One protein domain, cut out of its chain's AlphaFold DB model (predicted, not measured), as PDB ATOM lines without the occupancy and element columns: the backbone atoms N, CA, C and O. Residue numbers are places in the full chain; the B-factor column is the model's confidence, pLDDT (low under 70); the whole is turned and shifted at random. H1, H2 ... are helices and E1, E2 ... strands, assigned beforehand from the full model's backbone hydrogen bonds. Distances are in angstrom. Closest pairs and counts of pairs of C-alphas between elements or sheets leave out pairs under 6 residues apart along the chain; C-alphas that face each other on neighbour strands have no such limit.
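What this domain is: This is residues 29 to 35 and 53 to 185 of the 193 residues of an uncharacterized protein of Gemmatimonadetes bacterium (UniProt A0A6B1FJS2). The domain is a sandwich, two twisted sheets face to face with their strands running nearly alongside each other; E4, E1, E7, E9 and E8 make one layer, and E3, E2, E5 and E6 make the other. The one short helix, H1, lies at the E3 edge, where the chain passes from one layer towards the other, while the long unnamed stretch 136 to 156 loops past the opposite edge, beside E8. The printed part has 140 residues with nine named strands and one named helix, in the order E1 E2 E3 H1 E4 E5 E6 E7 E8 E9. The five-strand sheet is mixed, the four-strand sheet is antiparallel, and the class is mostly strand. The whole is compact, with a radius of gyration of the C-alphas of 14.4 A, and rounded, spanning 41 by 31 by 23 A.

Where its parts are: Begin with the larger sheet and find C-alpha 29 at (157.651, 142.361, 121.064), where E1 starts; it runs over residues 29 to 33. Look next to E7, residues 127 to 135, 24.9 A long, and to E9, residues 176 to 184, 25.0 A long and ending at C-alpha 184 at (161.462, 134.066, 125.913). E8, residues 157 to 164, is 20.2 A long, and E4 is residues 91 to 93. For the other sheet, find C-alpha 99 at (162.229, 150.893, 125.691); from there E5 runs 29.4 A to residue 108. E6, residues 111 to 121, is the longest strand by residues; it is 29.7 A long and bends by 60 degrees at residue 114. E2, residues 65 to 71, is 20.3 A long; E3 is residues 77 to 80, and H1, residues 81 to 84, follows it at once.

How they stand to each other: The larger sheet runs E4, E1, E7, E9, E8, with E4 and E8 as its edge strands. E1 and E7 are parallel at 19 degrees; look for N 32 and O 130, 2.7 A apart and within hydrogen-bond range. E4 is antiparallel to E1, with N 92 and O 29 at 2.8 A. E7 and E9 are antiparallel, with N 131 and O 180 at 2.8 A. E8 and E9 form a hairpin, with N 161 and O 179 at 2.8 A. The other sheet runs E3, E2, E5, E6; E2 and E3 form a hairpin with N 67 and O 79 at 2.8 A. E2 and E5 are antiparallel, with N 68 and O 103 at 2.8 A. E5 and E6 form a hairpin, with N 104 and O 116 at 2.8 A. Where the two sheets face each other, those parts are 9.5 A centre to centre, and the strands of the one stand at 16 degrees to those of the other. The closest C-alphas of E6 and E8 are those of Ala 114 and Ser 163, 5.7 A apart; those of E5 and E9 are Ala 104 and Val 179, 7.4 A apart. H1 only grazes the smaller sheet, with its residues 81 to 83, and is too short for any O i to N i+4 pair; its one O i to N i+3 pair is not within range.

The domain as a whole: The two C-alphas farthest apart are those of Arg 125 and Asp 168, 42.9 A. Residues 36 to 52 are not printed; C-alphas 35 and 53 are 9.3 A apart across this cut, which lies between E1 and E2. The links E7 to E8 and E8 to E9 are long. The mean pLDDT of the printed part is 82.5, and it is under 70 at residues 35, 53 to 60, 88 and 139 to 147.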
ATOM      1  N   LEU A  29     158.640 142.149 120.025       84.69
ATOM      2  CA  LEU A  29     157.651 142.361 121.064       84.69
ATOM      3  C   LEU A  29     156.334 141.835 120.508       84.69
ATOM      4  O   LEU A  29     155.890 142.301 119.465       84.69
ATOM      5  N   LYS A  30     155.739 140.854 121.168       88.94
ATOM      6  CA  LYS A  30     154.420 140.330 120.828       88.94
ATOM      7  C   LYS A  30     153.402 140.890 121.796       88.94
ATOM      8  O   LYS A  30     153.719 141.079 122.969       88.94
ATOM      9  N   LEU A  31     152.196 141.128 121.318       85.31
ATOM     10  CA  LEU A  31     151.054 141.410 122.170       85.31
ATOM     11  C   LEU A  31     150.080 140.249 122.041       85.31
ATOM     12  O   LEU A  31     149.580 140.000 120.955       85.31
ATOM     13  N   SER A  32     149.833 139.557 123.138       86.00
ATOM     14  CA  SER A  32     148.801 138.546 123.277       86.00
ATOM     15  C   SER A  32     147.697 139.090 124.180       86.00
ATOM     16  O   SER A  32     147.925 139.939 125.043       86.00
ATOM     17  N   VAL A  33     146.481 138.639 123.919       77.06
ATOM     18  CA  VAL A  33     145.340 138.836 124.807       77.06
ATOM     19  C   VAL A  33     144.834 137.444 125.095       77.06
ATOM     20  O   VAL A  33     144.331 136.769 124.189       77.06
ATOM     21  N   TYR A  34     145.001 137.002 126.336       71.75
ATOM     22  CA  TYR A  34     144.561 135.684 126.746       71.75
ATOM     23  C   TYR A  34     143.030 135.618 126.782       71.75
ATOM     24  O   TYR A  34     142.390 135.910 127.787       71.75
ATOM     25  N   GLY A  35     142.438 135.224 125.654       55.75
ATOM     26  CA  GLY A  35     141.005 134.960 125.509       55.75
ATOM     27  C   GLY A  35     140.602 133.519 125.817       55.75
ATOM     28  O   GLY A  35     139.576 133.053 125.321       55.75
ATOM     29  N   ARG A  53     133.122 134.444 130.901       51.78
ATOM     30  CA  ARG A  53     133.000 135.666 130.106       51.78
ATOM     31  C   ARG A  53     134.366 136.240 129.747       51.78
ATOM     32  O   ARG A  53     134.671 137.369 130.103       51.78
ATOM     33  N   GLN A  54     135.225 135.434 129.126       58.22
ATOM     34  CA  GLN A  54     136.630 135.801 128.869       58.22
ATOM     35  C   GLN A  54     137.056 135.608 127.410       58.22
ATOM     36  O   GLN A  54     138.239 135.600 127.105       58.22
ATOM     37  N   GLY A  55     136.098 135.465 126.493       57.91
ATOM     38  CA  GLY A  55     136.379 135.278 125.072       57.91
ATOM     39  C   GLY A  55     136.080 136.518 124.236       57.91
ATOM     40  O   GLY A  55     135.260 137.356 124.613       57.91
ATOM     41  N   PHE A  56     136.673 136.581 123.044       61.44
ATOM     42  CA  PHE A  56     136.224 137.494 121.981       61.44
ATOM     43  C   PHE A  56     134.784 137.212 121.536       61.44
ATOM     44  O   PHE A  56     134.110 138.111 121.034       61.44
ATOM     45  N   ASP A  57     134.312 135.985 121.761       60.50
ATOM     46  CA  ASP A  57     132.940 135.562 121.486       60.50
ATOM     47  C   ASP A  57     131.951 135.985 122.588       60.50
ATOM     48  O   ASP A  57     130.737 135.916 122.382       60.50
ATOM     49  N   ASP A  58     132.437 136.453 123.749       64.94
ATOM     50  CA  ASP A  58     131.582 137.075 124.759       64.94
ATOM     51  C   ASP A  58     131.476 138.585 124.492       64.94
ATOM     52  O   ASP A  58     132.484 139.293 124.585       64.94
ATOM     53  N   PRO A  59     130.267 139.124 124.240       62.25
ATOM     54  CA  PRO A  59     130.081 140.555 124.012       62.25
ATOM     55  C   PRO A  59     130.538 141.440 125.182       62.25
ATOM     56  O   PRO A  59     130.732 142.634 124.979       62.25
ATOM     57  N   ASN A  60     130.711 140.886 126.385       66.81
ATOM     58  CA  ASN A  60     131.182 141.573 127.587       66.81
ATOM     59  C   ASN A  60     132.616 141.207 127.988       66.81
ATOM     60  O   ASN A  60     133.123 141.828 128.922       66.81
ATOM     61  N   GLY A  61     133.253 140.223 127.343       72.31
ATOM     62  CA  GLY A  61     134.554 139.696 127.766       72.31
ATOM     63  C   GLY A  61     135.629 140.777 127.725       72.31
ATOM     64  O   GLY A  61     135.985 141.360 128.745       72.31
ATOM     65  N   PHE A  62     136.061 141.156 126.525       76.50
ATOM     66  CA  PHE A  62     137.029 142.245 126.338       76.50
ATOM     67  C   PHE A  62     136.382 143.597 126.017       76.50
ATOM     68  O   PHE A  62     137.054 144.509 125.546       76.50
ATOM     69  N   ALA A  63     135.079 143.758 126.252       80.31
ATOM     70  CA  ALA A  63     134.379 145.005 125.955       80.31
ATOM     71  C   ALA A  63     135.065 146.216 126.606       80.31
ATOM     72  O   ALA A  63     135.299 146.241 127.815       80.31
ATOM     73  N   GLY A  64     135.378 147.222 125.787       86.12
ATOM     74  CA  GLY A  64     136.061 148.434 126.235       86.12
ATOM     75  C   GLY A  64     137.580 148.313 126.375       86.12
ATOM     76  O   GLY A  64     138.210 149.317 126.696       86.12
ATOM     77  N   LEU A  65     138.181 147.137 126.135       91.19
ATOM     78  CA  LEU A  65     139.634 146.977 126.164       91.19
ATOM     79  C   LEU A  65     140.286 147.803 125.052       91.19
ATOM     80  O   LEU A  65     139.960 147.643 123.872       91.19
ATOM     81  N   GLU A  66     141.256 148.619 125.446       93.75
ATOM     82  CA  GLU A  66     142.184 149.312 124.567       93.75
ATOM     83  C   GLU A  66     143.618 149.058 125.044       93.75
ATOM     84  O   GLU A  66     143.924 149.213 126.226       93.75
ATOM     85  N   VAL A  67     144.502 148.689 124.119       93.75
ATOM     86  CA  VAL A  67     145.934 148.525 124.365       93.75
ATOM     87  C   VAL A  67     146.705 149.430 123.419       93.75
ATOM     88  O   VAL A  67     146.578 149.330 122.199       93.75
ATOM     89  N   VAL A  68     147.528 150.305 123.981       94.81
ATOM     90  CA  VAL A  68     148.414 151.205 123.252       94.81
ATOM     91  C   VAL A  68     149.853 150.774 123.488       94.81
ATOM     92  O   VAL A  68     150.289 150.668 124.630       94.81
ATOM     93  N   ILE A  69     150.597 150.557 122.406       92.44
ATOM     94  CA  ILE A  69     152.036 150.285 122.442       92.44
ATOM     95  C   ILE A  69     152.758 151.415 121.719       92.44
ATOM     96  O   ILE A  69     152.476 151.706 120.554       92.44
ATOM     97  N   ALA A  70     153.712 152.033 122.404       91.94
ATOM     98  CA  ALA A  70     154.527 153.116 121.875       91.94
ATOM     99  C   ALA A  70     156.005 152.923 122.238       91.94
ATOM    100  O   ALA A  70     156.357 152.206 123.171       91.94
ATOM    101  N   GLY A  71     156.890 153.588 121.506       87.06
ATOM    102  CA  GLY A  71     158.321 153.562 121.775       87.06
ATOM    103  C   GLY A  71     159.051 154.604 120.944       87.06
ATOM    104  O   GLY A  71     158.512 155.125 119.965       87.06
ATOM    105  N   ASP A  72     160.287 154.914 121.324       83.56
ATOM    106  CA  ASP A  72     161.094 155.852 120.549       83.56
ATOM    107  C   ASP A  72     161.354 155.300 119.140       83.56
ATOM    108  O   ASP A  72     161.771 154.148 118.967       83.56
ATOM    109  N   ASN A  73     161.109 156.132 118.126       78.94
ATOM    110  CA  ASN A  73     161.204 155.761 116.712       78.94
ATOM    111  C   ASN A  73     160.363 154.525 116.317       78.94
ATOM    112  O   ASN A  73     160.679 153.837 115.342       78.94
ATOM    113  N   MET A  74     159.290 154.248 117.062       83.44
ATOM    114  CA  MET A  74     158.277 153.239 116.765       83.44
ATOM    115  C   MET A  74     156.943 153.949 116.509       83.44
ATOM    116  O   MET A  74     156.637 154.954 117.146       83.44
ATOM    117  N   ALA A  75     156.148 153.455 115.557       86.38
ATOM    118  CA  ALA A  75     154.783 153.947 115.399       86.38
ATOM    119  C   ALA A  75     153.969 153.611 116.656       86.38
ATOM    120  O   ALA A  75     154.144 152.540 117.232       86.38
ATOM    121  N   THR A  76     153.068 154.496 117.072       91.62
ATOM    122  CA  THR A  76     152.096 154.144 118.109       91.62
ATOM    123  C   THR A  76     151.075 153.186 117.514       91.62
ATOM    124  O   THR A  76     150.450 153.501 116.499       91.62
ATOM    125  N   TYR A  77     150.903 152.031 118.146       89.75
ATOM    126  CA  TYR A  77     149.886 151.055 117.779       89.75
ATOM    127  C   TYR A  77     148.788 151.060 118.831       89.75
ATOM    128  O   TYR A  77     149.080 150.992 120.022       89.75
ATOM    129  N   THR A  78     147.540 151.121 118.383       92.62
ATOM    130  CA  THR A  78     146.359 151.043 119.243       92.62
ATOM    131  C   THR A  78     145.539 149.842 118.813       92.62
ATOM    132  O   THR A  78     145.215 149.710 117.635       92.62
ATOM    133  N   PHE A  79     145.212 148.989 119.775       90.06
ATOM    134  CA  PHE A  79     144.384 147.809 119.598       90.06
ATOM    135  C   PHE A  79     143.166 147.912 120.488       90.06
ATOM    136  O   PHE A  79     143.262 148.279 121.654       90.06
ATOM    137  N   THR A  80     142.024 147.541 119.942       89.19
ATOM    138  CA  THR A  80     140.779 147.345 120.672       89.19
ATOM    139  C   THR A  80     140.439 145.862 120.707       89.19
ATOM    140  O   THR A  80     140.981 145.068 119.936       89.19
ATOM    141  N   ALA A  81     139.479 145.470 121.543       82.12
ATOM    142  CA  ALA A  81     138.951 144.103 121.544       82.12
ATOM    143  C   ALA A  81     138.563 143.577 120.146       82.12
ATOM    144  O   ALA A  81     138.759 142.401 119.845       82.12
ATOM    145  N   ALA A  82     138.057 144.450 119.268       81.12
ATOM    146  CA  ALA A  82     137.670 144.084 117.909       81.12
ATOM    147  C   ALA A  82     138.868 143.757 116.997       81.12
ATOM    148  O   ALA A  82     138.717 142.996 116.040       81.12
ATOM    149  N   ASP A  83     140.045 144.320 117.280       83.06
ATOM    150  CA  ASP A  83     141.262 144.084 116.499       83.06
ATOM    151  C   ASP A  83     141.858 142.709 116.811       83.06
ATOM    152  O   ASP A  83     142.257 141.984 115.898       83.06
ATOM    153  N   PHE A  84     141.835 142.301 118.080       74.44
ATOM    154  CA  PHE A  84     142.345 140.996 118.517       74.44
ATOM    155  C   PHE A  84     141.509 139.813 118.024       74.44
ATOM    156  O   PHE A  84     142.054 138.745 117.754       74.44
ATOM    157  N   ALA A  85     140.208 140.013 117.790       70.88
ATOM    158  CA  ALA A  85     139.376 139.018 117.114       70.88
ATOM    159  C   ALA A  85     139.845 138.729 115.668       70.88
ATOM    160  O   ALA A  85     139.481 137.707 115.088       70.88
ATOM    161  N   ARG A  86     140.634 139.630 115.062       72.19
ATOM    162  CA  ARG A  86     141.111 139.526 113.671       72.19
ATOM    163  C   ARG A  86     142.594 139.199 113.574       72.19
ATOM    164  O   ARG A  86     143.000 138.511 112.640       72.19
ATOM    165  N   VAL A  87     143.394 139.727 114.493       71.00
ATOM    166  CA  VAL A  87     144.845 139.559 114.528       71.00
ATOM    167  C   VAL A  87     145.199 138.839 115.818       71.00
ATOM    168  O   VAL A  87     145.288 139.448 116.882       71.00
ATOM    169  N   GLN A  88     145.390 137.527 115.703       68.50
ATOM    170  CA  GLN A  88     145.915 136.719 116.794       68.50
ATOM    171  C   GLN A  88     147.410 137.028 116.918       68.50
ATOM    172  O   GLN A  88     148.178 136.750 116.001       68.50
ATOM    173  N   GLU A  89     147.789 137.659 118.027       79.44
ATOM    174  CA  GLU A  89     149.173 137.960 118.419       79.44
ATOM    175  C   GLU A  89     149.966 138.894 117.482       79.44
ATOM    176  O   GLU A  89     150.940 138.472 116.851       79.44
ATOM    177  N   PRO A  90     149.603 140.187 117.368       84.38
ATOM    178  CA  PRO A  90     150.404 141.127 116.596       84.38
ATOM    179  C   PRO A  90     151.851 141.211 117.114       84.38
ATOM    180  O   PRO A  90     152.114 141.306 118.317       84.38
ATOM    181  N   GLU A  91     152.799 141.205 116.173       87.19
ATOM    182  CA  GLU A  91     154.233 141.280 116.448       87.19
ATOM    183  C   GLU A  91     154.826 142.620 115.999       87.19
ATOM    184  O   GLU A  91     154.580 143.113 114.895       87.19
ATOM    185  N   PHE A  92     155.692 143.179 116.838       85.62
ATOM    186  CA  PHE A  92     156.402 144.431 116.613       85.62
ATOM    187  C   PHE A  92     157.901 144.218 116.765       85.62
ATOM    188  O   PHE A  92     158.372 143.286 117.419       85.62
ATOM    189  N   ARG A  93     158.684 145.134 116.200       86.44
ATOM    190  CA  ARG A  93     160.109 145.213 116.526       86.44
ATOM    191  C   ARG A  93     160.271 145.910 117.867       86.44
ATOM    192  O   ARG A  93     159.637 146.936 118.094       86.44
ATOM    193  N   VAL A  94     161.171 145.402 118.704       85.81
ATOM    194  CA  VAL A  94     161.586 146.127 119.910       85.81
ATOM    195  C   VAL A  94     162.176 147.492 119.506       85.81
ATOM    196  O   VAL A  94     162.996 147.539 118.577       85.81
ATOM    197  N   PRO A  95     161.782 148.600 120.169       85.81
ATOM    198  CA  PRO A  95     162.340 149.929 119.918       85.81
ATOM    199  C   PRO A  95     163.868 149.956 119.999       85.81
ATOM    200  O   PRO A  95     164.483 149.204 120.755       85.81
ATOM    201  N   ARG A  96     164.517 150.833 119.220       82.31
ATOM    202  CA  ARG A  96     165.993 150.850 119.110       82.31
ATOM    203  C   ARG A  96     166.695 151.192 120.420       82.31
ATOM    204  O   ARG A  96     167.792 150.698 120.660       82.31
ATOM    205  N   ASN A  97     166.072 152.030 121.240       86.50
ATOM    206  CA  ASN A  97     166.547 152.366 122.579       86.50
ATOM    207  C   ASN A  97     166.276 151.247 123.603       86.50
ATOM    208  O   ASN A  97     166.658 151.384 124.760       86.50
ATOM    209  N   GLY A  98     165.617 150.160 123.189       88.38
ATOM    210  CA  GLY A  98     165.215 149.070 124.059       88.38
ATOM    211  C   GLY A  98     164.110 149.458 125.030       88.38
ATOM    212  O   GLY A  98     163.990 148.786 126.036       88.38
ATOM    213  N   GLN A  99     163.325 150.514 124.795       91.44
ATOM    214  CA  GLN A  99     162.229 150.893 125.691       91.44
ATOM    215  C   GLN A  99     160.887 150.918 124.972       91.44
ATOM    216  O   GLN A  99     160.740 151.611 123.966       91.44
ATOM    217  N   ALA A 100     159.908 150.199 125.519       91.12
ATOM    218  CA  ALA A 100     158.519 150.240 125.073       91.12
ATOM    219  C   ALA A 100     157.615 150.719 126.212       91.12
ATOM    220  O   ALA A 100     157.766 150.280 127.349       91.12
ATOM    221  N   MET A 101     156.679 151.604 125.880       93.88
ATOM    222  CA  MET A 101     155.576 152.026 126.734       93.88
ATOM    223  C   MET A 101     154.331 151.238 126.346       93.88
ATOM    224  O   MET A 101     154.009 151.132 125.159       93.88
ATOM    225  N   VAL A 102     153.628 150.723 127.346       94.31
ATOM    226  CA  VAL A 102     152.400 149.958 127.173       94.31
ATOM    227  C   VAL A 102     151.340 150.516 128.093       94.31
ATOM    228  O   VAL A 102     151.524 150.565 129.306       94.31
ATOM    229  N   THR A 103     150.218 150.905 127.504       96.81
ATOM    230  CA  THR A 103     149.031 151.329 128.236       96.81
ATOM    231  C   THR A 103     147.890 150.389 127.884       96.81
ATOM    232  O   THR A 103     147.410 150.406 126.756       96.81
ATOM    233  N   ALA A 104     147.460 149.568 128.835       95.50
ATOM    234  CA  ALA A 104     146.252 148.763 128.722       95.50
ATOM    235  C   ALA A 104     145.169 149.389 129.598       95.50
ATOM    236  O   ALA A 104     145.413 149.701 130.763       95.50
ATOM    237  N   ARG A 105     143.968 149.571 129.060       96.31
ATOM    238  CA  ARG A 105     142.845 150.154 129.795       96.31
ATOM    239  C   ARG A 105     141.523 149.539 129.390       96.31
ATOM    240  O   ARG A 105     141.366 149.071 128.266       96.31
ATOM    241  N   ILE A 106     140.560 149.602 130.297       93.19
ATOM    242  CA  ILE A 106     139.162 149.289 130.011       93.19
ATOM    243  C   ILE A 106     138.384 150.600 130.067       93.19
ATOM    244  O   ILE A 106     138.408 151.301 131.080       93.19
ATOM    245  N   VAL A 107     137.707 150.936 128.972       92.69
ATOM    246  CA  VAL A 107     136.856 152.120 128.849       92.69
ATOM    247  C   VAL A 107     135.406 151.679 128.702       92.69
ATOM    248  O   VAL A 107     135.049 151.017 127.729       92.69
ATOM    249  N   GLN A 108     134.559 152.071 129.650       89.31
ATOM    250  CA  GLN A 108     133.121 151.810 129.617       89.31
ATOM    251  C   GLN A 108     132.353 153.104 129.857       89.31
ATOM    252  O   GLN A 108     132.739 153.915 130.697       89.31
ATOM    253  N   ASP A 109     131.310 153.333 129.060       89.00
ATOM    254  CA  ASP A 109     130.487 154.548 129.106       89.00
ATOM    255  C   ASP A 109     131.303 155.859 129.082       89.00
ATOM    256  O   ASP A 109     130.966 156.853 129.722       89.00
ATOM    257  N   GLY A 110     132.416 155.862 128.337       89.38
ATOM    258  CA  GLY A 110     133.318 157.013 128.202       89.38
ATOM    259  C   GLY A 110     134.245 157.261 129.399       89.38
ATOM    260  O   GLY A 110     134.967 158.258 129.404       89.38
ATOM    261  N   ARG A 111     134.258 156.369 130.396       94.25
ATOM    262  CA  ARG A 111     135.119 156.424 131.584       94.25
ATOM    263  C   ARG A 111     136.144 155.292 131.563       94.25
ATOM    264  O   ARG A 111     135.799 154.147 131.284       94.25
ATOM    265  N   THR A 112     137.390 155.589 131.925       95.88
ATOM    266  CA  THR A 112     138.388 154.555 132.238       95.88
ATOM    267  C   THR A 112     138.036 153.899 133.572       95.88
ATOM    268  O   THR A 112     137.946 154.581 134.594       95.88
ATOM    269  N   VAL A 113     137.815 152.586 133.559       94.94
ATOM    270  CA  VAL A 113     137.400 151.795 134.733       94.94
ATOM    271  C   VAL A 113     138.502 150.881 135.271       94.94
ATOM    272  O   VAL A 113     138.362 150.370 136.376       94.94
ATOM    273  N   ALA A 114     139.579 150.703 134.505       95.19
ATOM    274  CA  ALA A 114     140.853 150.107 134.904       95.19
ATOM    275  C   ALA A 114     141.945 150.578 133.936       95.19
ATOM    276  O   ALA A 114     141.670 150.763 132.747       95.19
ATOM    277  N   GLU A 115     143.170 150.752 134.427       96.88
ATOM    278  CA  GLU A 115     144.326 151.135 133.611       96.88
ATOM    279  C   GLU A 115     145.630 150.602 134.210       96.88
ATOM    280  O   GLU A 115     145.853 150.679 135.419       96.88
ATOM    281  N   VAL A 116     146.496 150.098 133.337       95.19
ATOM    282  CA  VAL A 116     147.913 149.834 133.583       95.19
ATOM    283  C   VAL A 116     148.698 150.613 132.532       95.19
ATOM    284  O   VAL A 116     148.432 150.461 131.341       95.19
ATOM    285  N   SER A 117     149.660 151.435 132.949       95.81
ATOM    286  CA  SER A 117     150.485 152.243 132.044       95.81
ATOM    287  C   SER A 117     151.942 152.207 132.482       95.81
ATOM    288  O   SER A 117     152.287 152.739 133.535       95.81
ATOM    289  N   GLU A 118     152.785 151.532 131.705       94.06
ATOM    290  CA  GLU A 118     154.122 151.140 132.142       94.06
ATOM    291  C   GLU A 118     155.166 151.174 131.028       94.06
ATOM    292  O   GLU A 118     154.894 150.847 129.872       94.06
ATOM    293  N   SER A 119     156.394 151.537 131.404       91.94
ATOM    294  CA  SER A 119     157.555 151.577 130.511       91.94
ATOM    295  C   SER A 119     158.557 150.491 130.877       91.94
ATOM    296  O   SER A 119     158.964 150.372 132.038       91.94
ATOM    297  N   TRP A 120     159.001 149.715 129.889       89.38
ATOM    298  CA  TRP A 120     159.905 148.588 130.108       89.38
ATOM    299  C   TRP A 120     161.158 148.656 129.267       89.38
ATOM    300  O   TRP A 120     161.114 148.955 128.077       89.38
ATOM    301  N   GLU A 121     162.266 148.268 129.891       91.06
ATOM    302  CA  GLU A 121     163.524 148.002 129.211       91.06
ATOM    303  C   GLU A 121     163.527 146.572 128.652       91.06
ATOM    304  O   GLU A 121     163.516 145.581 129.382       91.06
ATOM    305  N   LEU A 122     163.542 146.478 127.328       90.50
ATOM    306  CA  LEU A 122     163.485 145.271 126.528       90.50
ATOM    307  C   LEU A 122     164.859 144.989 125.912       90.50
ATOM    308  O   LEU A 122     165.364 145.714 125.052       90.50
ATOM    309  N   ALA A 123     165.467 143.881 126.320       86.56
ATOM    310  CA  ALA A 123     166.740 143.443 125.764       86.56
ATOM    311  C   ALA A 123     166.598 143.021 124.290       86.56
ATOM    312  O   ALA A 123     165.733 142.222 123.931       86.56
ATOM    313  N   SER A 124     167.531 143.477 123.451       77.75
ATOM    314  CA  SER A 124     167.523 143.325 121.986       77.75
ATOM    315  C   SER A 124     167.851 141.920 121.450       77.75
ATOM    316  O   SER A 124     167.999 141.736 120.243       77.75
ATOM    317  N   ARG A 125     167.978 140.912 122.319       79.94
ATOM    318  CA  ARG A 125     168.197 139.496 121.943       79.94
ATOM    319  C   ARG A 125     167.138 138.556 122.515       79.94
ATOM    320  O   ARG A 125     167.313 137.342 122.486       79.94
ATOM    321  N   ILE A 126     166.092 139.125 123.097       83.75
ATOM    322  CA  ILE A 126     165.018 138.409 123.771       83.75
ATOM    323  C   ILE A 126     163.741 138.638 122.966       83.75
ATOM    324  O   ILE A 126     163.543 139.724 122.417       83.75
ATOM    325  N   GLN A 127     162.910 137.607 122.872       87.38
ATOM    326  CA  GLN A 127     161.536 137.755 122.417       87.38
ATOM    327  C   GLN A 127     160.686 138.106 123.630       87.38
ATOM    328  O   GLN A 127     160.736 137.429 124.658       87.38
ATOM    329  N   TRP A 128     159.943 139.192 123.524       90.69
ATOM    330  CA  TRP A 128     159.084 139.690 124.583       90.69
ATOM    331  C   TRP A 128     157.640 139.409 124.219       90.69
ATOM    332  O   TRP A 128     157.265 139.482 123.050       90.69
ATOM    333  N   THR A 129     156.819 139.085 125.205       90.88
ATOM    334  CA  THR A 129     155.375 138.955 125.015       90.88
ATOM    335  C   THR A 129     154.679 139.715 126.117       90.88
ATOM    336  O   THR A 129     154.986 139.540 127.290       90.88
ATOM    337  N   ILE A 130     153.786 140.598 125.715       91.12
ATOM    338  CA  ILE A 130     152.864 141.296 126.590       91.12
ATOM    339  C   ILE A 130     151.598 140.480 126.547       91.12
ATOM    340  O   ILE A 130     151.068 140.279 125.462       91.12
ATOM    341  N   ASP A 131     151.136 140.025 127.690       89.25
ATOM    342  CA  ASP A 131     149.841 139.389 127.810       89.25
ATOM    343  C   ASP A 131     148.909 140.307 128.583       89.25
ATOM    344  O   ASP A 131     149.316 140.925 129.571       89.25
ATOM    345  N   VAL A 132     147.684 140.438 128.094       89.62
ATOM    346  CA  VAL A 132     146.651 141.254 128.722       89.62
ATOM    347  C   VAL A 132     145.458 140.366 129.013       89.62
ATOM    348  O   VAL A 132     144.863 139.792 128.101       89.62
ATOM    349  N   GLU A 133     145.091 140.283 130.286       87.38
ATOM    350  CA  GLU A 133     144.022 139.409 130.758       87.38
ATOM    351  C   GLU A 133     142.970 140.227 131.511       87.38
ATOM    352  O   GLU A 133     143.289 141.164 132.248       87.38
ATOM    353  N   ARG A 134     141.698 139.852 131.359       85.81
ATOM    354  CA  ARG A 134     140.591 140.399 132.149       85.81
ATOM    355  C   ARG A 134     139.957 139.269 132.945       85.81
ATOM    356  O   ARG A 134     139.186 138.474 132.412       85.81
ATOM    357  N   THR A 135     140.330 139.161 134.212       80.75
ATOM    358  CA  THR A 135     140.037 137.969 135.011       80.75
ATOM    359  C   THR A 135     140.212 138.250 136.505       80.75
ATOM    360  O   THR A 135     141.003 139.123 136.871       80.75
ATOM    361  N   PRO A 136     139.516 137.523 137.397       78.62
ATOM    362  CA  PRO A 136     139.850 137.537 138.820       78.62
ATOM    363  C   PRO A 136     141.265 137.000 139.097       78.62
ATOM    364  O   PRO A 136     141.928 137.467 140.016       78.62
ATOM    365  N   TRP A 137     141.751 136.067 138.264       73.62
ATOM    366  CA  TRP A 137     143.047 135.398 138.433       73.62
ATOM    367  C   TRP A 137     143.781 135.268 137.094       73.62
ATOM    368  O   TRP A 137     143.190 134.709 136.164       73.62
ATOM    369  N   PRO A 138     145.040 135.718 136.977       71.50
ATOM    370  CA  PRO A 138     145.816 135.568 135.752       71.50
ATOM    371  C   PRO A 138     146.229 134.104 135.563       71.50
ATOM    372  O   PRO A 138     146.562 133.402 136.527       71.50
ATOM    373  N   ALA A 139     146.214 133.623 134.324       61.16
ATOM    374  CA  ALA A 139     146.553 132.242 134.011       61.16
ATOM    375  C   ALA A 139     148.024 131.927 134.355       61.16
ATOM    376  O   ALA A 139     148.939 132.698 134.083       61.16
ATOM    377  N   GLY A 140     148.277 130.755 134.947       54.41
ATOM    378  CA  GLY A 140     149.614 130.137 134.972       54.41
ATOM    379  C   GLY A 140     150.675 130.734 135.909       54.41
ATOM    380  O   GLY A 140     151.774 130.191 135.966       54.41
ATOM    381  N   ASN A 141     150.382 131.786 136.680       53.59
ATOM    382  CA  ASN A 141     151.451 132.541 137.346       53.59
ATOM    383  C   ASN A 141     151.525 132.415 138.885       53.59
ATOM    384  O   ASN A 141     152.461 132.947 139.482       53.59
ATOM    385  N   GLY A 142     150.580 131.722 139.539       51.34
ATOM    386  CA  GLY A 142     150.553 131.518 141.004       51.34
ATOM    387  C   GLY A 142     150.686 132.813 141.829       51.34
ATOM    388  O   GLY A 142     151.276 132.841 142.901       51.34
ATOM    389  N   ILE A 143     150.180 133.911 141.294       58.62
ATOM    390  CA  ILE A 143     150.478 135.266 141.745       58.62
ATOM    391  C   ILE A 143     149.751 135.587 143.061       58.62
ATOM    392  O   ILE A 143     148.546 135.362 143.133       58.62
ATOM    393  N   PRO A 144     150.425 136.164 144.080       55.78
ATOM    394  CA  PRO A 144     149.749 136.639 145.281       55.78
ATOM    395  C   PRO A 144     148.738 137.747 144.957       55.78
ATOM    396  O   PRO A 144     149.045 138.749 144.319       55.78
ATOM    397  N   GLU A 145     147.527 137.572 145.464       59.81
ATOM    398  CA  GLU A 145     146.287 138.066 144.852       59.81
ATOM    399  C   GLU A 145     145.920 139.522 145.207       59.81
ATOM    400  O   GLU A 145     144.883 140.031 144.798       59.81
ATOM    401  N   ASN A 146     146.782 140.225 145.945       65.19
ATOM    402  CA  ASN A 146     146.446 141.500 146.597       65.19
ATOM    403  C   ASN A 146     147.487 142.608 146.384       65.19
ATOM    404  O   ASN A 146     147.556 143.550 147.172       65.19
ATOM    405  N   LEU A 147     148.334 142.481 145.363       67.88
ATOM    406  CA  LEU A 147     149.367 143.468 145.058       67.88
ATOM    407  C   LEU A 147     149.154 144.029 143.654       67.88
ATOM    408  O   LEU A 147     148.878 143.278 142.722       67.88
ATOM    409  N   ASP A 148     149.344 145.338 143.505       75.50
ATOM    410  CA  ASP A 148     149.316 146.010 142.199       75.50
ATOM    411  C   ASP A 148     150.495 145.563 141.312       75.50
ATOM    412  O   ASP A 148     150.398 145.553 140.086       75.50
ATOM    413  N   HIS A 149     151.593 145.128 141.943       79.00
ATOM    414  CA  HIS A 149     152.816 144.631 141.305       79.00
ATOM    415  C   HIS A 149     153.280 143.334 141.970       79.00
ATOM    416  O   HIS A 149     154.222 143.336 142.772       79.00
ATOM    417  N   PRO A 150     152.590 142.220 141.730       77.31
ATOM    418  CA  PRO A 150     152.945 140.983 142.387       77.31
ATOM    419  C   PRO A 150     154.197 140.358 141.759       77.31
ATOM    420  O   PRO A 150     154.550 140.612 140.605       77.31
ATOM    421  N   GLU A 151     154.895 139.533 142.539       76.94
ATOM    422  CA  GLU A 151     156.117 138.877 142.081       76.94
ATOM    423  C   GLU A 151     155.822 137.807 141.021       76.94
ATOM    424  O   GLU A 151     154.897 137.004 141.146       76.94
ATOM    425  N   CYS A 152     156.659 137.766 139.985       76.81
ATOM    426  CA  CYS A 152     156.641 136.696 138.997       76.81
ATOM    427  C   CYS A 152     157.125 135.383 139.614       76.81
ATOM    428  O   CYS A 152     158.307 135.252 139.935       76.81
ATOM    429  N   MET A 153     156.248 134.383 139.712       70.44
ATOM    430  CA  MET A 153     156.633 133.061 140.223       70.44
ATOM    431  C   MET A 153     157.002 132.053 139.124       70.44
ATOM    432  O   MET A 153     157.555 130.996 139.425       70.44
ATOM    433  N   TRP A 154     156.723 132.366 137.854       72.69
ATOM    434  CA  TRP A 154     157.003 131.487 136.715       72.69
ATOM    435  C   TRP A 154     158.246 131.932 135.931       72.69
ATOM    436  O   TRP A 154     158.548 133.119 135.842       72.69
ATOM    437  N   PHE A 155     158.994 130.992 135.346       71.06
ATOM    438  CA  PHE A 155     160.366 131.234 134.869       71.06
ATOM    439  C   PHE A 155     160.481 132.148 133.632       71.06
ATOM    440  O   PHE A 155     161.535 132.761 133.417       71.06
ATOM    441  N   TRP A 156     159.404 132.294 132.855       79.94
ATOM    442  CA  TRP A 156     159.312 133.270 131.759       79.94
ATOM    443  C   TRP A 156     158.646 134.579 132.151       79.94
ATOM    444  O   TRP A 156     158.782 135.559 131.421       79.94
ATOM    445  N   CYS A 157     157.949 134.622 133.284       85.06
ATOM    446  CA  CYS A 157     157.353 135.850 133.782       85.06
ATOM    447  C   CYS A 157     158.480 136.803 134.182       85.06
ATOM    448  O   CYS A 157     159.373 136.457 134.961       85.06
ATOM    449  N   HIS A 158     158.473 138.003 133.610       88.06
ATOM    450  CA  HIS A 158     159.441 139.034 133.950       88.06
ATOM    451  C   HIS A 158     158.858 140.065 134.907       88.06
ATOM    452  O   HIS A 158     159.515 140.406 135.891       88.06
ATOM    453  N   LYS A 159     157.650 140.556 134.618       89.31
ATOM    454  CA  LYS A 159     156.927 141.510 135.459       89.31
ATOM    455  C   LYS A 159     155.414 141.359 135.276       89.31
ATOM    456  O   LYS A 159     154.981 140.976 134.190       89.31
ATOM    457  N   VAL A 160     154.635 141.682 136.308       88.69
ATOM    458  CA  VAL A 160     153.165 141.638 136.287       88.69
ATOM    459  C   VAL A 160     152.611 142.900 136.925       88.69
ATOM    460  O   VAL A 160     153.161 143.401 137.907       88.69
ATOM    461  N   TRP A 161     151.503 143.376 136.375       91.44
ATOM    462  CA  TRP A 161     150.718 144.476 136.902       91.44
ATOM    463  C   TRP A 161     149.261 144.086 136.998       91.44
ATOM    464  O   TRP A 161     148.734 143.377 136.139       91.44
ATOM    465  N   ARG A 162     148.620 144.614 138.031       90.62
ATOM    466  CA  ARG A 162     147.204 144.459 138.305       90.62
ATOM    467  C   ARG A 162     146.577 145.837 138.440       90.62
ATOM    468  O   ARG A 162     147.083 146.686 139.164       90.62
ATOM    469  N   SER A 163     145.438 146.028 137.792       93.50
ATOM    470  CA  SER A 163     144.568 147.179 138.007       93.50
ATOM    471  C   SER A 163     143.164 146.668 138.285       93.50
ATOM    472  O   SER A 163     142.573 145.984 137.447       93.50
ATOM    473  N   ALA A 164     142.649 146.935 139.485       92.38
ATOM    474  CA  ALA A 164     141.293 146.534 139.840       92.38
ATOM    475  C   ALA A 164     140.287 147.211 138.901       92.38
ATOM    476  O   ALA A 164     140.394 148.407 138.621       92.38
ATOM    477  N   ILE A 165     139.307 146.446 138.423       91.50
ATOM    478  CA  ILE A 165     138.204 146.999 137.641       91.50
ATOM    479  C   ILE A 165     137.194 147.601 138.608       91.50
ATOM    480  O   ILE A 165     136.894 147.008 139.645       91.50
ATOM    481  N   ALA A 166     136.682 148.789 138.283       92.06
ATOM    482  CA  ALA A 166     135.673 149.442 139.106       92.06
ATOM    483  C   ALA A 166     134.492 148.491 139.390       92.06
ATOM    484  O   ALA A 166     133.953 147.851 138.487       92.06
ATOM    485  N   GLU A 167     134.107 148.388 140.664       89.62
ATOM    486  CA  GLU A 167     133.156 147.373 141.145       89.62
ATOM    487  C   GLU A 167     131.792 147.444 140.447       89.62
ATOM    488  O   GLU A 167     131.123 146.428 140.284       89.62
ATOM    489  N   ASP A 168     131.387 148.638 140.008       88.38
ATOM    490  CA  ASP A 168     130.113 148.885 139.335       88.38
ATOM    491  C   ASP A 168     130.038 148.306 137.914       88.38
ATOM    492  O   ASP A 168     128.950 148.223 137.344       88.38
ATOM    493  N   VAL A 169     131.175 147.881 137.360       87.00
ATOM    494  CA  VAL A 169     131.289 147.334 136.002       87.00
ATOM    495  C   VAL A 169     132.011 145.984 135.923       87.00
ATOM    496  O   VAL A 169     132.116 145.394 134.842       87.00
ATOM    497  N   ALA A 170     132.516 145.480 137.049       84.75
ATOM    498  CA  ALA A 170     133.161 144.179 137.117       84.75
ATOM    499  C   ALA A 170     132.155 143.048 136.825       84.75
ATOM    500  O   ALA A 170     131.043 143.021 137.354       84.75
ATOM    501  N   ASN A 171     132.545 142.075 135.997       78.12
ATOM    502  CA  ASN A 171     131.720 140.893 135.714       78.12
ATOM    503  C   ASN A 171     131.722 139.890 136.881       78.12
ATOM    504  O   ASN A 171     130.804 139.075 137.002       78.12
ATOM    505  N   TYR A 172     132.771 139.923 137.705       77.31
ATOM    506  CA  TYR A 172     133.048 138.968 138.771       77.31
ATOM    507  C   TYR A 172     133.628 139.682 139.998       77.31
ATOM    508  O   TYR A 172     134.245 140.738 139.846       77.31
ATOM    509  N   PRO A 173     133.498 139.099 141.204       79.56
ATOM    510  CA  PRO A 173     134.295 139.522 142.349       79.56
ATOM    511  C   PRO A 173     135.788 139.490 142.006       79.56
ATOM    512  O   PRO A 173     136.241 138.564 141.331       79.56
ATOM    513  N   ASP A 174     136.514 140.510 142.457       81.38
ATOM    514  CA  ASP A 174     137.967 140.654 142.306       81.38
ATOM    515  C   ASP A 174     138.480 140.729 140.855       81.38
ATOM    516  O   ASP A 174     139.690 140.663 140.629       81.38
ATOM    517  N   GLU A 175     137.585 140.911 139.871       84.88
ATOM    518  CA  GLU A 175     137.966 141.072 138.466       84.88
ATOM    519  C   GLU A 175     138.959 142.231 138.310       84.88
ATOM    520  O   GLU A 175     138.738 143.357 138.766       84.88
ATOM    521  N   ALA A 176     140.069 141.948 137.640       89.12
ATOM    522  CA  ALA A 176     141.110 142.921 137.390       89.12
ATOM    523  C   ALA A 176     141.567 142.861 135.934       89.12
ATOM    524  O   ALA A 176     141.402 141.859 135.230       89.12
ATOM    525  N   LEU A 177     142.147 143.974 135.497       91.56
ATOM    526  CA  LEU A 177     142.975 144.041 134.311       91.56
ATOM    527  C   LEU A 177     144.396 143.648 134.709       91.56
ATOM    528  O   LEU A 177     145.032 144.328 135.519       91.56
ATOM    529  N   TRP A 178     144.884 142.564 134.125       90.56
ATOM    530  CA  TRP A 178     146.241 142.076 134.308       90.56
ATOM    531  C   TRP A 178     147.065 142.384 133.071       90.56
ATOM    532  O   TRP A 178     146.605 142.190 131.947       90.56
ATOM    533  N   VAL A 179     148.290 142.852 133.282       91.88
ATOM    534  CA  VAL A 179     149.286 142.994 132.222       91.88
ATOM    535  C   VAL A 179     150.529 142.245 132.657       91.88
ATOM    536  O   VAL A 179     151.133 142.582 133.673       91.88
ATOM    537  N   THR A 180     150.924 141.243 131.884       89.75
ATOM    538  CA  THR A 180     152.095 140.418 132.174       89.75
ATOM    539  C   THR A 180     153.122 140.581 131.069       89.75
ATOM    540  O   THR A 180     152.823 140.425 129.890       89.75
ATOM    541  N   LEU A 181     154.361 140.888 131.443       91.06
ATOM    542  CA  LEU A 181     155.493 140.887 130.531       91.06
ATOM    543  C   LEU A 181     156.245 139.567 130.681       91.06
ATOM    544  O   LEU A 181     156.902 139.324 131.696       91.06
ATOM    545  N   TYR A 182     156.199 138.747 129.642       88.88
ATOM    546  CA  TYR A 182     156.986 137.533 129.512       88.88
ATOM    547  C   TYR A 182     158.252 137.772 128.694       88.88
ATOM    548  O   TYR A 182     158.296 138.585 127.764       88.88
ATOM    549  N   ARG A 183     159.286 137.001 129.024       88.12
ATOM    550  CA  ARG A 183     160.527 136.903 128.263       88.12
ATOM    551  C   ARG A 183     160.725 135.473 127.779       88.12
ATOM    552  O   ARG A 183     160.649 134.531 128.562       88.12
ATOM    553  N   TYR A 184     161.073 135.332 126.511       82.12
ATOM    554  CA  TYR A 184     161.462 134.066 125.913       82.12
ATOM    555  C   TYR A 184     162.808 134.232 125.213       82.12
ATOM    556  O   TYR A 184     162.981 135.102 124.351       82.12
ATOM    557  N   ARG A 185     163.797 133.412 125.580       75.44
ATOM    558  CA  ARG A 185     165.023 133.308 124.785       75.44
ATOM    559  C   ARG A 185     164.908 132.113 123.846       75.44
ATOM    560  O   ARG A 185     164.699 130.999 124.322       75.44
TER     561      ARG A 185